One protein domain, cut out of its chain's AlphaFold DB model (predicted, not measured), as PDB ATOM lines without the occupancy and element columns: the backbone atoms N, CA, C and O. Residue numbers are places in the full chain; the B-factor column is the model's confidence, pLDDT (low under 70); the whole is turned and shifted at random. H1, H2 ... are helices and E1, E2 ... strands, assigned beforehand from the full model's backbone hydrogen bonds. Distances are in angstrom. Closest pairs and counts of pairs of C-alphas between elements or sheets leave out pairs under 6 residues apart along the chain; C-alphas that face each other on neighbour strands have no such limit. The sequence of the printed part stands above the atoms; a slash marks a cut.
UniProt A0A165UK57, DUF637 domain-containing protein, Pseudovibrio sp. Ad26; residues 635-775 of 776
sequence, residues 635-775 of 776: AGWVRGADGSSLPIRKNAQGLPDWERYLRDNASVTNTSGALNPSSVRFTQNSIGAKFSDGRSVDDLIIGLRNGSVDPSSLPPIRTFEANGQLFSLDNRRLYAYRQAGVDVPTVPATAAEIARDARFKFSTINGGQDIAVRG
ATOM      1  N   ALA A 635     350.626 313.005 278.954       74.19
ATOM      2  CA  ALA A 635     350.995 313.720 280.173       74.19
ATOM      3  C   ALA A 635     349.800 314.507 280.741       74.19
ATOM      4  O   ALA A 635     349.652 314.614 281.952       74.19
ATOM      5  N   GLY A 636     348.925 315.015 279.872       75.69
ATOM      6  CA  GLY A 636     347.641 315.614 280.235       75.69
ATOM      7  C   GLY A 636     347.034 316.375 279.059       75.69
ATOM      8  O   GLY A 636     347.341 316.072 277.904       75.69
ATOM      9  N   TRP A 637     346.192 317.370 279.340       77.88
ATOM     10  CA  TRP A 637     345.437 318.083 278.304       77.88
ATOM     11  C   TRP A 637     345.543 319.602 278.417       77.88
ATOM     12  O   TRP A 637     345.380 320.168 279.497       77.88
ATOM     13  N   VAL A 638     345.746 320.272 277.284       76.19
ATOM     14  CA  VAL A 638     345.676 321.733 277.169       76.19
ATOM     15  C   VAL A 638     344.264 322.113 276.729       76.19
ATOM     16  O   VAL A 638     343.815 321.692 275.662       76.19
ATOM     17  N   ARG A 639     343.552 322.903 277.539       72.50
ATOM     18  CA  ARG A 639     342.211 323.414 277.204       72.50
ATOM     19  C   ARG A 639     342.305 324.715 276.399       72.50
ATOM     20  O   ARG A 639     343.026 325.627 276.805       72.50
ATOM     21  N   GLY A 640     341.565 324.788 275.295       64.19
ATOM     22  CA  GLY A 640     341.386 325.987 274.481       64.19
ATOM     23  C   GLY A 640     340.207 326.844 274.943       64.19
ATOM     24  O   GLY A 640     339.322 326.381 275.665       64.19
ATOM     25  N   ALA A 641     340.194 328.109 274.519       62.09
ATOM     26  CA  ALA A 641     339.147 329.077 274.872       62.09
ATOM     27  C   ALA A 641     337.771 328.745 274.254       62.09
ATOM     28  O   ALA A 641     336.741 329.186 274.755       62.09
ATOM     29  N   ASP A 642     337.753 327.935 273.196       62.88
ATOM     30  CA  ASP A 642     336.571 327.357 272.550       62.88
ATOM     31  C   ASP A 642     336.051 326.080 273.248       62.88
ATOM     32  O   ASP A 642     335.086 325.469 272.792       62.88
ATOM     33  N   GLY A 643     336.692 325.654 274.341       62.00
ATOM     34  CA  GLY A 643     336.391 324.405 275.043       62.00
ATOM     35  C   GLY A 643     337.033 323.159 274.423       62.00
ATOM     36  O   GLY A 643     336.814 322.057 274.927       62.00
ATOM     37  N   SER A 644     337.843 323.306 273.368       72.25
ATOM     38  CA  SER A 644     338.656 322.212 272.833       72.25
ATOM     39  C   SER A 644     339.671 321.713 273.867       72.25
ATOM     40  O   SER A 644     340.069 322.421 274.795       72.25
ATOM     41  N   SER A 645     340.115 320.467 273.715       78.50
ATOM     42  CA  SER A 645     341.094 319.857 274.612       78.50
ATOM     43  C   SER A 645     342.079 319.032 273.795       78.50
ATOM     44  O   SER A 645     341.699 318.023 273.199       78.50
ATOM     45  N   LEU A 646     343.330 319.487 273.723       82.81
ATOM     46  CA  LEU A 646     344.382 318.827 272.954       82.81
ATOM     47  C   LEU A 646     345.363 318.114 273.893       82.81
ATOM     48  O   LEU A 646     345.795 318.707 274.887       82.81
ATOM     49  N   PRO A 647     345.726 316.851 273.610       83.81
ATOM     50  CA  PRO A 647     346.603 316.087 274.481       83.81
ATOM     51  C   PRO A 647     348.053 316.546 274.327       83.81
ATOM     52  O   PRO A 647     348.570 316.661 273.213       83.81
ATOM     53  N   ILE A 648     348.740 316.716 275.451       84.56
ATOM     54  CA  ILE A 648     350.197 316.820 275.494       84.56
ATOM     55  C   ILE A 648     350.770 315.449 275.866       84.56
ATOM     56  O   ILE A 648     350.389 314.855 276.875       84.56
ATOM     57  N   ARG A 649     351.652 314.908 275.019       87.19
ATOM     58  CA  ARG A 649     352.285 313.594 275.236       87.19
ATOM     59  C   ARG A 649     353.478 313.700 276.185       87.19
ATOM     60  O   ARG A 649     354.010 314.786 276.386       87.19
ATOM     61  N   LYS A 650     353.901 312.576 276.752       82.00
ATOM     62  CA  LYS A 650     355.125 312.449 277.547       82.00
ATOM     63  C   LYS A 650     356.354 312.392 276.635       82.00
ATOM     64  O   LYS A 650     356.330 311.752 275.584       82.00
ATOM     65  N   ASN A 651     357.434 313.043 277.052       80.56
ATOM     66  CA  ASN A 651     358.768 312.881 276.482       80.56
ATOM     67  C   ASN A 651     359.457 311.619 277.054       80.56
ATOM     68  O   ASN A 651     358.865 310.867 277.830       80.56
ATOM     69  N   ALA A 652     360.720 311.382 276.687       79.75
ATOM     70  CA  ALA A 652     361.484 310.217 277.153       79.75
ATOM     71  C   ALA A 652     361.707 310.188 278.682       79.75
ATOM     72  O   ALA A 652     361.966 309.128 279.242       79.75
ATOM     73  N   GLN A 653     361.589 311.339 279.348       74.12
ATOM     74  CA  GLN A 653     361.700 311.529 280.794       74.12
ATOM     75  C   GLN A 653     360.334 311.465 281.508       74.12
ATOM     76  O   GLN A 653     360.256 311.718 282.706       74.12
ATOM     77  N   GLY A 654     359.242 311.156 280.796       74.44
ATOM     78  CA  GLY A 654     357.888 311.092 281.358       74.44
ATOM     79  C   GLY A 654     357.197 312.450 281.556       74.44
ATOM     80  O   GLY A 654     356.059 312.481 282.025       74.44
ATOM     81  N   LEU A 655     357.846 313.557 281.185       74.75
ATOM     82  CA  LEU A 655     357.362 314.933 281.356       74.75
ATOM     83  C   LEU A 655     356.576 315.421 280.121       74.75
ATOM     84  O   LEU A 655     356.784 314.888 279.032       74.75
ATOM     85  N   PRO A 656     355.708 316.446 280.230       78.00
ATOM     86  CA  PRO A 656     354.968 316.981 279.083       78.00
ATOM     87  C   PRO A 656     355.886 317.501 277.950       78.00
ATOM     88  O   PRO A 656     356.672 318.428 278.142       78.00
ATOM     89  N   ASP A 657     355.758 316.932 276.747       86.25
ATOM     90  CA  ASP A 657     356.498 317.288 275.524       86.25
ATOM     91  C   ASP A 657     355.915 318.564 274.882       86.25
ATOM     92  O   ASP A 657     355.244 318.545 273.844       86.25
ATOM     93  N   TRP A 658     356.138 319.695 275.556       84.62
ATOM     94  CA  TRP A 658     355.678 321.022 275.132       84.62
ATOM     95  C   TRP A 658     356.296 321.471 273.804       84.62
ATOM     96  O   TRP A 658     355.639 322.156 273.021       84.62
ATOM     97  N   GLU A 659     357.529 321.050 273.520       85.94
ATOM     98  CA  GLU A 659     358.216 321.303 272.253       85.94
ATOM     99  C   GLU A 659     357.457 320.668 271.075       85.94
ATOM    100  O   GLU A 659     357.159 321.345 270.085       85.94
ATOM    101  N   ARG A 660     357.088 319.381 271.180       86.81
ATOM    102  CA  ARG A 660     356.225 318.717 270.190       86.81
ATOM    103  C   ARG A 660     354.849 319.363 270.129       86.81
ATOM    104  O   ARG A 660     354.386 319.669 269.037       86.81
ATOM    105  N   TYR A 661     354.221 319.608 271.277       88.69
ATOM    106  CA  TYR A 661     352.893 320.215 271.331       88.69
ATOM    107  C   TYR A 661     352.834 321.551 270.572       88.69
ATOM    108  O   TYR A 661     351.925 321.760 269.769       88.69
ATOM    109  N   LEU A 662     353.820 322.435 270.766       89.12
ATOM    110  CA  LEU A 662     353.891 323.703 270.039       89.12
ATOM    111  C   LEU A 662     354.181 323.501 268.547       89.12
ATOM    112  O   LEU A 662     353.601 324.204 267.725       89.12
ATOM    113  N   ARG A 663     355.036 322.541 268.167       86.12
ATOM    114  CA  ARG A 663     355.283 322.225 266.747       86.12
ATOM    115  C   ARG A 663     354.034 321.732 266.019       86.12
ATOM    116  O   ARG A 663     353.836 322.111 264.868       86.12
ATOM    117  N   ASP A 664     353.220 320.921 266.684       88.56
ATOM    118  CA  ASP A 664     352.057 320.270 266.079       88.56
ATOM    119  C   ASP A 664     350.820 321.192 266.037       88.56
ATOM    120  O   ASP A 664     349.978 321.032 265.156       88.56
ATOM    121  N   ASN A 665     350.711 322.164 266.959       88.81
ATOM    122  CA  ASN A 665     349.481 322.946 267.176       88.81
ATOM    123  C   ASN A 665     349.626 324.474 267.013       88.81
ATOM    124  O   ASN A 665     348.652 325.194 267.229       88.81
ATOM    125  N   ALA A 666     350.805 324.995 266.648       90.25
ATOM    126  CA  ALA A 666     350.993 326.430 266.417       90.25
ATOM    127  C   ALA A 666     350.255 326.934 265.161       90.25
ATOM    128  O   ALA A 666     350.459 326.441 264.051       90.25
ATOM    129  N   SER A 667     349.457 327.987 265.328       87.88
ATOM    130  CA  SER A 667     348.658 328.641 264.295       87.88
ATOM    131  C   SER A 667     348.803 330.168 264.349       87.88
ATOM    132  O   SER A 667     349.237 330.751 265.344       87.88
ATOM    133  N   VAL A 668     348.474 330.845 263.246       87.75
ATOM    134  CA  VAL A 668     348.487 332.315 263.187       87.75
ATOM    135  C   VAL A 668     347.304 332.859 263.992       87.75
ATOM    136  O   VAL A 668     346.164 332.476 263.744       87.75
ATOM    137  N   THR A 669     347.580 333.767 264.927       84.19
ATOM    138  CA  THR A 669     346.555 334.471 265.713       84.19
ATOM    139  C   THR A 669     346.058 335.729 264.990       84.19
ATOM    140  O   THR A 669     346.757 336.271 264.137       84.19
ATOM    141  N   ASN A 670     344.884 336.240 265.366       80.88
ATOM    142  CA  ASN A 670     344.391 337.552 264.921       80.88
ATOM    143  C   ASN A 670     344.656 338.676 265.944       80.88
ATOM    144  O   ASN A 670     344.306 339.827 265.695       80.88
ATOM    145  N   THR A 671     345.252 338.357 267.094       76.00
ATOM    146  CA  THR A 671     345.476 339.313 268.185       76.00
ATOM    147  C   THR A 671     346.606 340.295 267.858       76.00
ATOM    148  O   THR A 671     347.708 339.893 267.484       76.00
ATOM    149  N   SER A 672     346.342 341.592 268.027       83.75
ATOM    150  CA  SER A 672     347.305 342.682 267.824       83.75
ATOM    151  C   SER A 672     347.001 343.858 268.753       83.75
ATOM    152  O   SER A 672     345.847 344.034 269.139       83.75
ATOM    153  N   GLY A 673     347.997 344.698 269.035       86.00
ATOM    154  CA  GLY A 673     347.870 345.853 269.932       86.00
ATOM    155  C   GLY A 673     348.534 345.626 271.290       86.00
ATOM    156  O   GLY A 673     349.248 344.641 271.477       86.00
ATOM    157  N   ALA A 674     348.348 346.562 272.220       89.31
ATOM    158  CA  ALA A 674     348.877 346.458 273.577       89.31
ATOM    159  C   ALA A 674     348.121 345.375 274.369       89.31
ATOM    160  O   ALA A 674     346.891 345.373 274.387       89.31
ATOM    161  N   LEU A 675     348.855 344.452 274.995       89.12
ATOM    162  CA  LEU A 675     348.312 343.388 275.844       89.12
ATOM    163  C   LEU A 675     349.059 343.331 277.175       89.12
ATOM    164  O   LEU A 675     350.270 343.543 277.217       89.12
ATOM    165  N   ASN A 676     348.377 342.877 278.225       88.62
ATOM    166  CA  ASN A 676     349.030 342.532 279.484       88.62
ATOM    167  C   ASN A 676     350.081 341.421 279.243       88.62
ATOM    168  O   ASN A 676     349.713 340.329 278.786       88.62
ATOM    169  N   PRO A 677     351.373 341.623 279.571       88.75
ATOM    170  CA  PRO A 677     352.445 340.668 279.273       88.75
ATOM    171  C   PRO A 677     352.338 339.349 280.058       88.75
ATOM    172  O   PRO A 677     353.019 338.375 279.730       88.75
ATOM    173  N   SER A 678     351.479 339.264 281.076       86.50
ATOM    174  CA  SER A 678     351.163 338.006 281.768       86.50
ATOM    175  C   SER A 678     350.209 337.105 280.971       86.50
ATOM    176  O   SER A 678     350.172 335.902 281.223       86.50
ATOM    177  N   SER A 679     349.481 337.648 279.986       86.75
ATOM    178  CA  SER A 679     348.587 336.877 279.100       86.75
ATOM    179  C   SER A 679     349.317 336.130 277.972       86.75
ATOM    180  O   SER A 679     348.762 335.203 277.383       86.75
ATOM    181  N   VAL A 680     350.570 336.503 277.683       90.00
ATOM    182  CA  VAL A 680     351.383 335.934 276.596       90.00
ATOM    183  C   VAL A 680     352.414 334.960 277.167       90.00
ATOM    184  O   VAL A 680     353.142 335.298 278.093       90.00
ATOM    185  N   ARG A 681     352.516 333.753 276.613       91.81
ATOM    186  CA  ARG A 681     353.436 332.695 277.058       91.81
ATOM    187  C   ARG A 681     354.787 332.750 276.337       91.81
ATOM    188  O   ARG A 681     354.883 333.151 275.176       91.81
ATOM    189  N   PHE A 682     355.840 332.312 277.017       94.31
ATOM    190  CA  PHE A 682     357.171 332.137 276.438       94.31
ATOM    191  C   PHE A 682     357.242 330.885 275.558       94.31
ATOM    192  O   PHE A 682     356.680 329.845 275.882       94.31
ATOM    193  N   THR A 683     357.986 330.944 274.457       93.00
ATOM    194  CA  THR A 683     358.297 329.737 273.668       93.00
ATOM    195  C   THR A 683     359.507 328.976 274.201       93.00
ATOM    196  O   THR A 683     359.559 327.752 274.088       93.00
ATOM    197  N   GLN A 684     360.465 329.689 274.798       91.25
ATOM    198  CA  GLN A 684     361.748 329.148 275.249       91.25
ATOM    199  C   GLN A 684     361.756 328.863 276.753       91.25
ATOM    200  O   GLN A 684     361.092 329.548 277.525       91.25
ATOM    201  N   ASN A 685     362.574 327.899 277.179       86.81
ATOM    202  CA  ASN A 685     362.942 327.730 278.588       86.81
ATOM    203  C   ASN A 685     363.956 328.785 279.073       86.81
ATOM    204  O   ASN A 685     363.946 329.110 280.260       86.81
ATOM    205  N   SER A 686     364.802 329.338 278.195       89.69
ATOM    206  CA  SER A 686     365.812 330.339 278.568       89.69
ATOM    207  C   SER A 686     366.046 331.431 277.514       89.69
ATOM    208  O   SER A 686     365.824 331.235 276.317       89.69
ATOM    209  N   ILE A 687     366.528 332.586 277.974       92.25
ATOM    210  CA  ILE A 687     367.006 333.730 277.182       92.25
ATOM    211  C   ILE A 687     368.421 334.125 277.625       92.25
ATOM    212  O   ILE A 687     368.889 333.705 278.671       92.25
ATOM    213  N   GLY A 688     369.147 334.892 276.810       88.44
ATOM    214  CA  GLY A 688     370.383 335.551 277.260       88.44
ATOM    215  C   GLY A 688     370.087 336.934 277.841       88.44
ATOM    216  O   GLY A 688     369.163 337.590 277.354       88.44
ATOM    217  N   ALA A 689     370.894 337.377 278.810       90.00
ATOM    218  CA  ALA A 689     370.768 338.680 279.476       90.00
ATOM    219  C   ALA A 689     370.935 339.907 278.553       90.00
ATOM    220  O   ALA A 689     370.551 341.009 278.922       90.00
ATOM    221  N   LYS A 690     371.475 339.743 277.335       92.25
ATOM    222  CA  LYS A 690     371.696 340.839 276.371       92.25
ATOM    223  C   LYS A 690     370.894 340.662 275.083       92.25
ATOM    224  O   LYS A 690     370.616 339.541 274.640       92.25
ATOM    225  N   PHE A 691     370.531 341.773 274.450       89.44
ATOM    226  CA  PHE A 691     369.997 341.841 273.091       89.44
ATOM    227  C   PHE A 691     371.097 341.613 272.040       89.44
ATOM    228  O   PHE A 691     372.286 341.605 272.343       89.44
ATOM    229  N   SER A 692     370.712 341.378 270.781       84.31
ATOM    230  CA  SER A 692     371.671 341.160 269.678       84.31
ATOM    231  C   SER A 692     372.466 342.411 269.282       84.31
ATOM    232  O   SER A 692     373.394 342.304 268.490       84.31
ATOM    233  N   ASP A 693     372.089 343.574 269.808       82.62
ATOM    234  CA  ASP A 693     372.789 344.855 269.679       82.62
ATOM    235  C   ASP A 693     373.645 345.193 270.920       82.62
ATOM    236  O   ASP A 693     374.192 346.287 271.010       82.62
ATOM    237  N   GLY A 694     373.771 344.259 271.873       84.31
ATOM    238  CA  GLY A 694     374.603 344.388 273.071       84.31
ATOM    239  C   GLY A 694     373.919 345.002 274.297       84.31
ATOM    240  O   GLY A 694     374.444 344.831 275.396       84.31
ATOM    241  N   ARG A 695     372.751 345.647 274.149       86.44
ATOM    242  CA  ARG A 695     372.001 346.255 275.271       86.44
ATOM    243  C   ARG A 695     371.534 345.202 276.279       86.44
ATOM    244  O   ARG A 695     371.179 344.096 275.858       86.44
ATOM    245  N   SER A 696     371.488 345.519 277.574       91.88
ATOM    246  CA  SER A 696     370.952 344.585 278.570       91.88
ATOM    247  C   SER A 696     369.430 344.451 278.451       91.88
ATOM    248  O   SER A 696     368.719 345.349 277.990       91.88
ATOM    249  N   VAL A 697     368.917 343.297 278.870       92.69
ATOM    250  CA  VAL A 697     367.495 343.098 279.155       92.69
ATOM    251  C   VAL A 697     367.092 343.915 280.388       92.69
ATOM    252  O   VAL A 697     365.990 344.461 280.396       92.69
ATOM    253  N   ASP A 698     367.993 344.096 281.358       91.12
ATOM    254  CA  ASP A 698     367.736 344.878 282.575       91.12
ATOM    255  C   ASP A 698     367.631 346.379 282.284       91.12
ATOM    256  O   ASP A 698     366.704 347.023 282.771       91.12
ATOM    257  N   ASP A 699     368.483 346.922 281.401       91.56
ATOM    258  CA  ASP A 699     368.385 348.311 280.916       91.56
ATOM    259  C   ASP A 699     366.982 348.596 280.358       91.56
ATOM    260  O   ASP A 699     366.408 349.666 280.568       91.56
ATOM    261  N   LEU A 700     366.411 347.614 279.649       92.38
ATOM    262  CA  LEU A 700     365.073 347.713 279.081       92.38
ATOM    263  C   LEU A 700     363.980 347.604 280.153       92.38
ATOM    264  O   LEU A 700     362.976 348.303 280.050       92.38
ATOM    265  N   ILE A 701     364.165 346.767 281.179       93.00
ATOM    266  CA  ILE A 701     363.249 346.665 282.329       93.00
ATOM    267  C   ILE A 701     363.216 347.986 283.093       93.00
ATOM    268  O   ILE A 701     362.137 348.530 283.324       93.00
ATOM    269  N   ILE A 702     364.389 348.516 283.447       90.81
ATOM    270  CA  ILE A 702     364.547 349.791 284.151       90.81
ATOM    271  C   ILE A 702     363.947 350.917 283.307       90.81
ATOM    272  O   ILE A 702     363.130 351.685 283.811       90.81
ATOM    273  N   GLY A 703     364.288 350.970 282.015       89.94
ATOM    274  CA  GLY A 703     363.825 352.000 281.090       89.94
ATOM    275  C   GLY A 703     362.312 352.014 280.867       89.94
ATOM    276  O   GLY A 703     361.709 353.083 280.806       89.94
ATOM    277  N   LEU A 704     361.680 350.839 280.787       92.00
ATOM    278  CA  LEU A 704     360.220 350.718 280.713       92.00
ATOM    279  C   LEU A 704     359.556 351.082 282.050       92.00
ATOM    280  O   LEU A 704     358.561 351.801 282.058       92.00
ATOM    281  N   ARG A 705     360.111 350.622 283.180       92.19
ATOM    282  CA  ARG A 705     359.551 350.851 284.524       92.19
ATOM    283  C   ARG A 705     359.639 352.320 284.959       92.19
ATOM    284  O   ARG A 705     358.740 352.801 285.639       92.19
ATOM    285  N   ASN A 706     360.700 353.034 284.574       88.50
ATOM    286  CA  ASN A 706     360.895 354.457 284.890       88.50
ATOM    287  C   ASN A 706     360.399 355.422 283.790       88.50
ATOM    288  O   ASN A 706     360.536 356.635 283.939       88.50
ATOM    289  N   GLY A 707     359.848 354.902 282.687       90.69
ATOM    290  CA  GLY A 707     359.307 355.695 281.579       90.69
ATOM    291  C   GLY A 707     360.340 356.375 280.671       90.69
ATOM    292  O   GLY A 707     359.948 357.128 279.781       90.69
ATOM    293  N   SER A 708     361.644 356.126 280.844       92.25
ATOM    294  CA  SER A 708     362.682 356.647 279.932       92.25
ATOM    295  C   SER A 708     362.717 355.935 278.573       92.25
ATOM    296  O   SER A 708     363.258 356.477 277.607       92.25
ATOM    297  N   VAL A 709     362.103 354.752 278.471       92.69
ATOM    298  CA  VAL A 709     361.837 354.046 277.214       92.69
ATOM    299  C   VAL A 709     360.329 353.994 276.983       92.69
ATOM    300  O   VAL A 709     359.607 353.293 277.686       92.69
ATOM    301  N   ASP A 710     359.858 354.698 275.953       89.19
ATOM    302  CA  ASP A 710     358.469 354.628 275.491       89.19
ATOM    303  C   ASP A 710     358.184 353.234 274.883       89.19
ATOM    304  O   ASP A 710     358.844 352.864 273.902       89.19
ATOM    305  N   PRO A 711     357.199 352.465 275.391       88.38
ATOM    306  CA  PRO A 711     356.773 351.187 274.815       88.38
ATOM    307  C   PRO A 711     356.509 351.225 273.305       88.38
ATOM    308  O   PRO A 711     356.851 350.286 272.585       88.38
ATOM    309  N   SER A 712     355.931 352.320 272.804       86.19
ATOM    310  CA  SER A 712     355.583 352.497 271.392       86.19
ATOM    311  C   SER A 712     356.801 352.738 270.490       86.19
ATOM    312  O   SER A 712     356.729 352.498 269.284       86.19
ATOM    313  N   SER A 713     357.941 353.142 271.067       89.56
ATOM    314  CA  SER A 713     359.219 353.273 270.352       89.56
ATOM    315  C   SER A 713     359.900 351.923 270.086       89.56
ATOM    316  O   SER A 713     360.794 351.822 269.238       89.56
ATOM    317  N   LEU A 714     359.482 350.868 270.792       90.81
ATOM    318  CA  LEU A 714     360.023 349.524 270.650       90.81
ATOM    319  C   LEU A 714     359.241 348.731 269.592       90.81
ATOM    320  O   LEU A 714     358.017 348.840 269.511       90.81
ATOM    321  N   PRO A 715     359.899 347.849 268.815       92.25
ATOM    322  CA  PRO A 715     359.179 346.935 267.939       92.25
ATOM    323  C   PRO A 715     358.173 346.079 268.735       92.25
ATOM    324  O   PRO A 715     358.531 345.587 269.815       92.25
ATOM    325  N   PRO A 716     356.962 345.818 268.207       94.88
ATOM    326  CA  PRO A 716     355.987 344.937 268.846       94.88
ATOM    327  C   PRO A 716     356.461 343.479 268.839       94.88
ATOM    328  O   PRO A 716     357.186 343.048 267.932       94.88
ATOM    329  N   ILE A 717     356.104 342.702 269.864       95.81
ATOM    330  CA  ILE A 717     356.416 341.267 269.911       95.81
ATOM    331  C   ILE A 717     355.525 340.502 268.933       95.81
ATOM    332  O   ILE A 717     354.343 340.809 268.780       95.81
ATOM    333  N   ARG A 718     356.091 339.488 268.280       95.88
ATOM    334  CA  ARG A 718     355.344 338.628 267.362       95.88
ATOM    335  C   ARG A 718     354.721 337.474 268.129       95.88
ATOM    336  O   ARG A 718     355.445 336.707 268.771       95.88
ATOM    337  N   THR A 719     353.402 337.350 268.049       95.81
ATOM    338  CA  THR A 719     352.622 336.348 268.779       95.81
ATOM    339  C   THR A 719     351.919 335.367 267.847       95.81
ATOM    340  O   THR A 719     351.577 335.683 266.712       95.81
ATOM    341  N   PHE A 720     351.718 334.143 268.317       94.12
ATOM    342  CA  PHE A 720     350.963 333.100 267.625       94.12
ATOM    343  C   PHE A 720     350.145 332.311 268.643       94.12
ATOM    344  O   PHE A 720     350.365 332.445 269.845       94.12
ATOM    345  N   GLU A 721     349.202 331.499 268.186       89.75
ATOM    346  CA  GLU A 721     348.306 330.757 269.068       89.75
ATOM    347  C   GLU A 721     348.585 329.253 269.011       89.75
ATOM    348  O   GLU A 721     348.898 328.714 267.956       89.75
ATOM    349  N   ALA A 722     348.468 328.563 270.142       87.94
ATOM    350  CA  ALA A 722     348.424 327.107 270.195       87.94
ATOM    351  C   ALA A 722     347.289 326.679 271.135       87.94
ATOM    352  O   ALA A 722     347.453 326.660 272.354       87.94
ATOM    353  N   ASN A 723     346.134 326.352 270.551       82.69
ATOM    354  CA  ASN A 723     344.907 325.955 271.251       82.69
ATOM    355  C   ASN A 723     344.404 326.993 272.277       82.69
ATOM    356  O   ASN A 723     344.421 326.744 273.481       82.69
ATOM    357  N   GLY A 724     344.017 328.195 271.832       80.12
ATOM    358  CA  GLY A 724     343.538 329.266 272.718       80.12
ATOM    359  C   GLY A 724     344.609 329.927 273.596       80.12
ATOM    360  O   GLY A 724     344.304 330.878 274.312       80.12
ATOM    361  N   GLN A 725     345.857 329.450 273.567       85.31
ATOM    362  CA  GLN A 725     346.969 330.028 274.319       85.31
ATOM    363  C   GLN A 725     347.881 330.847 273.402       85.31
ATOM    364  O   GLN A 725     348.378 330.340 272.397       85.31
ATOM    365  N   LEU A 726     348.125 332.106 273.767       89.81
ATOM    366  CA  LEU A 726     348.956 333.039 273.006       89.81
ATOM    367  C   LEU A 726     350.433 332.900 273.413       89.81
ATOM    368  O   LEU A 726     350.761 333.030 274.589       89.81
ATOM    369  N   PHE A 727     351.329 332.673 272.454       93.56
ATOM    370  CA  PHE A 727     352.770 332.483 272.650       93.56
ATOM    371  C   PHE A 727     353.588 333.543 271.902       93.56
ATOM    372  O   PHE A 727     353.211 333.973 270.816       93.56
ATOM    373  N   SER A 728     354.736 333.942 272.454       95.50
ATOM    374  CA  SER A 728     355.651 334.926 271.858       95.50
ATOM    375  C   SER A 728     356.866 334.278 271.195       95.50
ATOM    376  O   SER A 728     357.530 333.416 271.776       95.50
ATOM    377  N   LEU A 729     357.230 334.757 270.003       94.88
ATOM    378  CA  LEU A 729     358.534 334.475 269.387       94.88
ATOM    379  C   LEU A 729     359.653 335.371 269.947       94.88
ATOM    380  O   LEU A 729     360.828 335.126 269.681       94.88
ATOM    381  N   ASP A 730     359.329 336.418 270.703       95.19
ATOM    382  CA  ASP A 730     360.255 337.484 271.094       95.19
ATOM    383  C   ASP A 730     360.463 337.533 272.620       95.19
ATOM    384  O   ASP A 730     360.315 338.568 273.271       95.19
ATOM    385  N   ASN A 731     360.844 336.380 273.183       95.69
ATOM    386  CA  ASN A 731     360.894 336.104 274.627       95.69
ATOM    387  C   ASN A 731     361.650 337.149 275.472       95.69
ATOM    388  O   ASN A 731     361.151 337.522 276.526       95.69
ATOM    389  N   ARG A 732     362.803 337.672 275.017       95.38
ATOM    390  CA  ARG A 732     363.558 338.724 275.746       95.38
ATOM    391  C   ARG A 732     362.743 340.007 275.947       95.38
ATOM    392  O   ARG A 732     362.776 340.582 277.026       95.38
ATOM    393  N   ARG A 733     361.993 340.439 274.925       95.56
ATOM    394  CA  ARG A 733     361.118 341.618 275.031       95.56
ATOM    395  C   ARG A 733     359.926 341.316 275.933       95.56
ATOM    396  O   ARG A 733     359.655 342.098 276.831       95.56
ATOM    397  N   LEU A 734     359.274 340.164 275.757       96.00
ATOM    398  CA  LEU A 734     358.168 339.747 276.630       96.00
ATOM    399  C   LEU A 734     358.585 339.692 278.113       96.00
ATOM    400  O   LEU A 734     357.832 340.146 278.968       96.00
ATOM    401  N   TYR A 735     359.783 339.180 278.407       95.88
ATOM    402  CA  TYR A 735     360.342 339.166 279.758       95.88
ATOM    403  C   TYR A 735     360.520 340.589 280.296       95.88
ATOM    404  O   TYR A 735     360.011 340.888 281.372       95.88
ATOM    405  N   ALA A 736     361.145 341.481 279.517       95.12
ATOM    406  CA  ALA A 736     361.359 342.863 279.933       95.12
ATOM    407  C   ALA A 736     360.043 343.597 280.255       95.12
ATOM    408  O   ALA A 736     359.914 344.191 281.321       95.12
ATOM    409  N   TYR A 737     359.036 343.480 279.385       94.62
ATOM    410  CA  TYR A 737     357.702 344.044 279.623       94.62
ATOM    411  C   TYR A 737     357.018 343.457 280.865       94.62
ATOM    412  O   TYR A 737     356.450 344.199 281.665       94.62
ATOM    413  N   ARG A 738     357.108 342.133 281.067       93.50
ATOM    414  CA  ARG A 738     356.528 341.470 282.245       93.50
ATOM    415  C   ARG A 738     357.175 341.936 283.548       93.50
ATOM    416  O   ARG A 738     356.447 342.186 284.499       93.50
ATOM    417  N   GLN A 739     358.499 342.079 283.583       90.69
ATOM    418  CA  GLN A 739     359.209 342.577 284.766       90.69
ATOM    419  C   GLN A 739     359.001 344.082 284.985       90.69
ATOM    420  O   GLN A 739     358.974 344.542 286.125       90.69
ATOM    421  N   ALA A 740     358.830 344.866 283.918       88.44
ATOM    422  CA  ALA A 740     358.510 346.288 284.025       88.44
ATOM    423  C   ALA A 740     357.072 346.550 284.513       88.44
ATOM    424  O   ALA A 740     356.814 347.627 285.040       88.44
ATOM    425  N   GLY A 741     356.155 345.587 284.357       90.00
ATOM    426  CA  GLY A 741     354.733 345.756 284.682       90.00
ATOM    427  C   GLY A 741     353.958 346.577 283.644       90.00
ATOM    428  O   GLY A 741     352.910 347.127 283.960       90.00
ATOM    429  N   VAL A 742     354.475 346.672 282.414       90.06
ATOM    430  CA  VAL A 742     353.948 347.538 281.344       90.06
ATOM    431  C   VAL A 742     353.323 346.690 280.235       90.06
ATOM    432  O   VAL A 742     353.862 345.641 279.874       90.06
ATOM    433  N   ASP A 743     352.203 347.144 279.667       91.62
ATOM    434  CA  ASP A 743     351.556 346.470 278.537       91.62
ATOM    435  C   ASP A 743     352.490 346.367 277.323       91.62
ATOM    436  O   ASP A 743     353.163 347.323 276.930       91.62
ATOM    437  N   VAL A 744     352.511 345.187 276.701       93.88
ATOM    438  CA  VAL A 744     353.397 344.879 275.579       93.88
ATOM    439  C   VAL A 744     352.679 345.066 274.236       93.88
ATOM    440  O   VAL A 744     351.647 344.432 274.003       93.88
ATOM    441  N   PRO A 745     353.211 345.877 273.301       94.19
ATOM    442  CA  PRO A 745     352.699 345.949 271.937       94.19
ATOM    443  C   PRO A 745     352.899 344.616 271.204       94.19
ATOM    444  O   PRO A 745     354.008 344.078 271.171       94.19
ATOM    445  N   THR A 746     351.844 344.091 270.582       94.69
ATOM    446  CA  THR A 746     351.840 342.791 269.892       94.69
ATOM    447  C   THR A 746     351.407 342.889 268.430       94.69
ATOM    448  O   THR A 746     350.598 343.743 268.055       94.69
ATOM    449  N   VAL A 747     351.935 341.986 267.602       95.31
ATOM    450  CA  VAL A 747     351.506 341.745 266.216       95.31
ATOM    451  C   VAL A 747     351.458 340.237 265.928       95.31
ATOM    452  O   VAL A 747     352.285 339.499 266.470       95.31
ATOM    453  N   PRO A 748     350.568 339.758 265.042       95.19
ATOM    454  CA  PRO A 748     350.577 338.371 264.596       95.19
ATOM    455  C   PRO A 748     351.899 337.971 263.932       95.19
ATOM    456  O   PRO A 748     352.385 338.641 263.019       95.19
ATOM    457  N   ALA A 749     352.459 336.843 264.353       94.69
ATOM    458  CA  ALA A 749     353.539 336.166 263.654       94.69
ATOM    459  C   ALA A 749     352.995 335.488 262.391       94.69
ATOM    460  O   ALA A 749     351.978 334.791 262.427       94.69
ATOM    461  N   THR A 750     353.697 335.625 261.268       93.44
ATOM    462  CA  THR A 750     353.329 334.889 260.051       93.44
ATOM    463  C   THR A 750     353.665 333.399 260.179       93.44
ATOM    464  O   THR A 750     354.627 333.019 260.849       93.44
ATOM    465  N   ALA A 751     352.940 332.531 259.463       89.50
ATOM    466  CA  ALA A 751     353.212 331.086 259.449       89.50
ATOM    467  C   ALA A 751     354.672 330.744 259.072       89.50
ATOM    468  O   ALA A 751     355.255 329.803 259.608       89.50
ATOM    469  N   ALA A 752     355.292 331.542 258.195       89.19
ATOM    470  CA  ALA A 752     356.698 331.395 257.822       89.19
ATOM    471  C   ALA A 752     357.663 331.740 258.972       89.19
ATOM    472  O   ALA A 752     358.708 331.105 259.110       89.19
ATOM    473  N   GLU A 753     357.329 332.721 259.813       92.06
ATOM    474  CA  GLU A 753     358.124 333.063 260.994       92.06
ATOM    475  C   GLU A 753     357.981 332.027 262.100       92.06
ATOM    476  O   GLU A 753     358.996 331.643 262.678       92.06
ATOM    477  N   ILE A 754     356.760 331.535 262.338       91.00
ATOM    478  CA  ILE A 754     356.487 330.431 263.267       91.00
ATOM    479  C   ILE A 754     357.325 329.213 262.855       91.00
ATOM    480  O   ILE A 754     358.149 328.745 263.634       91.00
ATOM    481  N   ALA A 755     357.211 328.752 261.604       86.69
ATOM    482  CA  ALA A 755     357.923 327.567 261.113       86.69
ATOM    483  C   ALA A 755     359.460 327.718 261.080       86.69
ATOM    484  O   ALA A 755     360.189 326.728 261.213       86.69
ATOM    485  N   ARG A 756     359.973 328.941 260.894       90.19
ATOM    486  CA  ARG A 756     361.413 329.236 260.954       90.19
ATOM    487  C   ARG A 756     361.919 329.202 262.395       90.19
ATOM    488  O   ARG A 756     362.903 328.519 262.667       90.19
ATOM    489  N   ASP A 757     361.261 329.931 263.293       87.94
ATOM    490  CA  ASP A 757     361.716 330.132 264.669       87.94
ATOM    491  C   ASP A 757     361.438 328.902 265.558       87.94
ATOM    492  O   ASP A 757     362.225 328.614 266.461       87.94
ATOM    493  N   ALA A 758     360.396 328.111 265.269       84.50
ATOM    494  CA  ALA A 758     360.054 326.873 265.987       84.50
ATOM    495  C   ALA A 758     361.218 325.874 266.092       84.50
ATOM    496  O   ALA A 758     361.319 325.139 267.071       84.50
ATOM    497  N   ARG A 759     362.133 325.878 265.111       79.94
ATOM    498  CA  ARG A 759     363.312 324.994 265.055       79.94
ATOM    499  C   ARG A 759     364.298 325.182 266.214       79.94
ATOM    500  O   ARG A 759     365.113 324.299 266.441       79.94
ATOM    501  N   PHE A 760     364.272 326.336 266.882       80.88
ATOM    502  CA  PHE A 760     365.228 326.701 267.937       80.88
ATOM    503  C   PHE A 760     364.616 327.531 269.080       80.88
ATOM    504  O   PHE A 760     365.308 327.842 270.049       80.88
ATOM    505  N   LYS A 761     363.333 327.914 268.987       82.75
ATOM    506  CA  LYS A 761     362.629 328.643 270.051       82.75
ATOM    507  C   LYS A 761     361.644 327.811 270.855       82.75
ATOM    508  O   LYS A 761     361.309 328.249 271.941       82.75
ATOM    509  N   PHE A 762     361.157 326.665 270.387       89.06
ATOM    510  CA  PHE A 762     360.115 325.920 271.112       89.06
ATOM    511  C   PHE A 762     360.723 325.012 272.194       89.06
ATOM    512  O   PHE A 762     360.528 323.811 272.169       89.06
ATOM    513  N   SER A 763     361.494 325.579 273.127       86.50
ATOM    514  CA  SER A 763     362.226 324.828 274.161       86.50
ATOM    515  C   SER A 763     361.608 324.903 275.561       86.50
ATOM    516  O   SER A 763     362.234 324.468 276.526       86.50
ATOM    517  N   THR A 764     360.424 325.507 275.721       84.88
ATOM    518  CA  THR A 764     359.734 325.559 277.020       84.88
ATOM    519  C   THR A 764     359.363 324.160 277.523       84.88
ATOM    520  O   THR A 764     358.967 323.296 276.747       84.88
ATOM    521  N   ILE A 765     359.470 323.960 278.839       78.31
ATOM    522  CA  ILE A 765     359.168 322.698 279.538       78.31
ATOM    523  C   ILE A 765     357.896 322.777 280.402       78.31
ATOM    524  O   ILE A 765     357.493 321.791 281.010       78.31
ATOM    525  N   ASN A 766     357.257 323.948 280.467       74.94
ATOM    526  CA  ASN A 766     356.126 324.240 281.356       74.94
ATOM    527  C   ASN A 766     354.991 325.022 280.666       74.94
ATOM    528  O   ASN A 766     354.191 325.688 281.328       74.94
ATOM    529  N   GLY A 767     354.941 324.994 279.332       81.75
ATOM    530  CA  GLY A 767     353.952 325.739 278.552       81.75
ATOM    531  C   GLY A 767     354.154 327.252 278.611       81.75
ATOM    532  O   GLY A 767     353.186 328.006 278.553       81.75
ATOM    533  N   GLY A 768     355.395 327.711 278.767       83.12
ATOM    534  CA  GLY A 768     355.753 329.119 278.625       83.12
ATOM    535  C   GLY A 768     355.313 330.030 279.763       83.12
ATOM    536  O   GLY A 768     355.112 331.224 279.538       83.12
ATOM    537  N   GLN A 769     355.112 329.498 280.967       82.88
ATOM    538  CA  GLN A 769     354.672 330.305 282.109       82.88
ATOM    539  C   GLN A 769     355.776 331.250 282.609       82.88
ATOM    540  O   GLN A 769     355.481 332.362 283.045       82.88
ATOM    541  N   ASP A 770     357.033 330.838 282.471       79.25
ATOM    542  CA  ASP A 770     358.243 331.540 282.905       79.25
ATOM    543  C   ASP A 770     359.428 331.204 281.983       79.25
ATOM    544  O   ASP A 770     359.323 330.409 281.042       79.25
ATOM    545  N   ILE A 771     360.562 331.854 282.238       87.25
ATOM    546  CA  ILE A 771     361.786 331.719 281.462       87.25
ATOM    547  C   ILE A 771     362.994 332.078 282.334       87.25
ATOM    548  O   ILE A 771     362.913 333.001 283.140       87.25
ATOM    549  N   ALA A 772     364.106 331.359 282.168       85.56
ATOM    550  CA  ALA A 772     365.362 331.657 282.855       85.56
ATOM    551  C   ALA A 772     366.200 332.666 282.052       85.56
ATOM    552  O   ALA A 772     366.256 332.584 280.819       85.56
ATOM    553  N   VAL A 773     366.883 333.584 282.733       86.62
ATOM    554  CA  VAL A 773     367.911 334.441 282.127       86.62
ATOM    555  C   VAL A 773     369.264 333.746 282.289       86.62
ATOM    556  O   VAL A 773     369.532 333.152 283.323       86.62
ATOM    557  N   ARG A 774     370.088 333.733 281.238       82.50
ATOM    558  CA  ARG A 774     371.434 333.137 281.249       82.50
ATOM    559  C   ARG A 774     372.490 334.228 281.358       82.50
ATOM    560  O   ARG A 774     372.443 335.173 280.562       82.50
ATOM    561  N   GLY A 775     373.461 334.017 282.245       63.06
ATOM    562  CA  GLY A 775     374.503 334.997 282.574       63.06
ATOM    563  C   GLY A 775     374.067 335.998 283.648       63.06
ATOM    564  O   GLY A 775     374.511 337.140 283.604       63.06
TER     565      GLY A 775
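AT A GLANCE: This is residues 635 to 775 of the 776 residues of the protein "DUF637 domain-containing protein" of Pseudovibrio sp. Ad26 (UniProt A0A165UK57). A small four-stranded sheet, E3, E7, E5 and E6, curled like part of a barrel, makes the core, with E5 and E6 nearest the middle. H3 packs on it and H2 packs on H3 toward one end of the long axis; toward the other end H1 and H4 graze the sheet, and the hairpin of E1 and E2 lies beyond H1. A short pair, E4 and E8, lies near the first residues of H3. The printed part has 141 residues, with four named helices and eight named strands in the order E1 E2 H1 E3 E4 H2 E5 E6 H3 E7 H4 E8; the main sheet is mixed and the class is mixed, helices and strands. It is compact, with a radius of gyration of the C-alphas of 15.1 A, and rounded, spanning 44 by 33 by 26 A.

IN THESE COORDINATES: E1, residues 635 to 639, begins at C-alpha 635 (350.995, 313.720, 280.173) and spans 13.4 A. E2 is residues 645 to 649, H1 658 to 665, E3 673 to 675 and E4 686 to 688. H2, residues 697 to 705, spans 12.3 A. E5, residues 717 to 722, spans 16.3 A from C-alpha 717 (356.416, 341.267, 269.911); E6 is residues 725 to 728. H3, residues 731 to 740, spans 14.1 A, E7, 744 to 748, 13.1 A, and H4, 751 to 761, 14.4 A. E8, residues 772 to 774, ends at C-alpha 774 (371.434, 333.137, 281.249).

HOW THE PARTS SIT: The sheet E3 E7 E5 E6 is strongly twisted. E3 and E7 are antiparallel, with N 744 and O 675 2.8 A apart; E7 and E5 are parallel, with N 717 and O 745 2.8 A apart; the hairpin of E5 and E6 has N 727 and O 720 at 2.8 A. H3 is on the sheet at a height of 8.0 A, only just over E7, on which 3 of its 10 C-alphas fall. H2 and H3 touch at a steep tilt of 40 degrees, the same way, closest at the C-alphas of Arg 705 and Ala 740, 4.7 A. H1 and H4 are close but not clearly touching: their closest C-alphas, Arg 663 and Ala 758, are 6.7 A apart. In the hairpin of E1 and E2, N 638 and O 646 are 2.9 A apart; in the parallel pair E4 and E8, N 774 and O 687 are 2.8 A apart. In H1, H2 and H3 every O i to N i+4 pair is within hydrogen-bond range; in H4, 5 of 7 are.

THE WHOLE: The two C-alphas farthest apart, those of Ala 652 and Ser 708, are 46.5 A apart. The printed part has no cut, and the link from H2 to E5 is long, with 11 residues. The mean pLDDT of the printed part is 86.8; residues 640 to 643 and residue 775 are under 70.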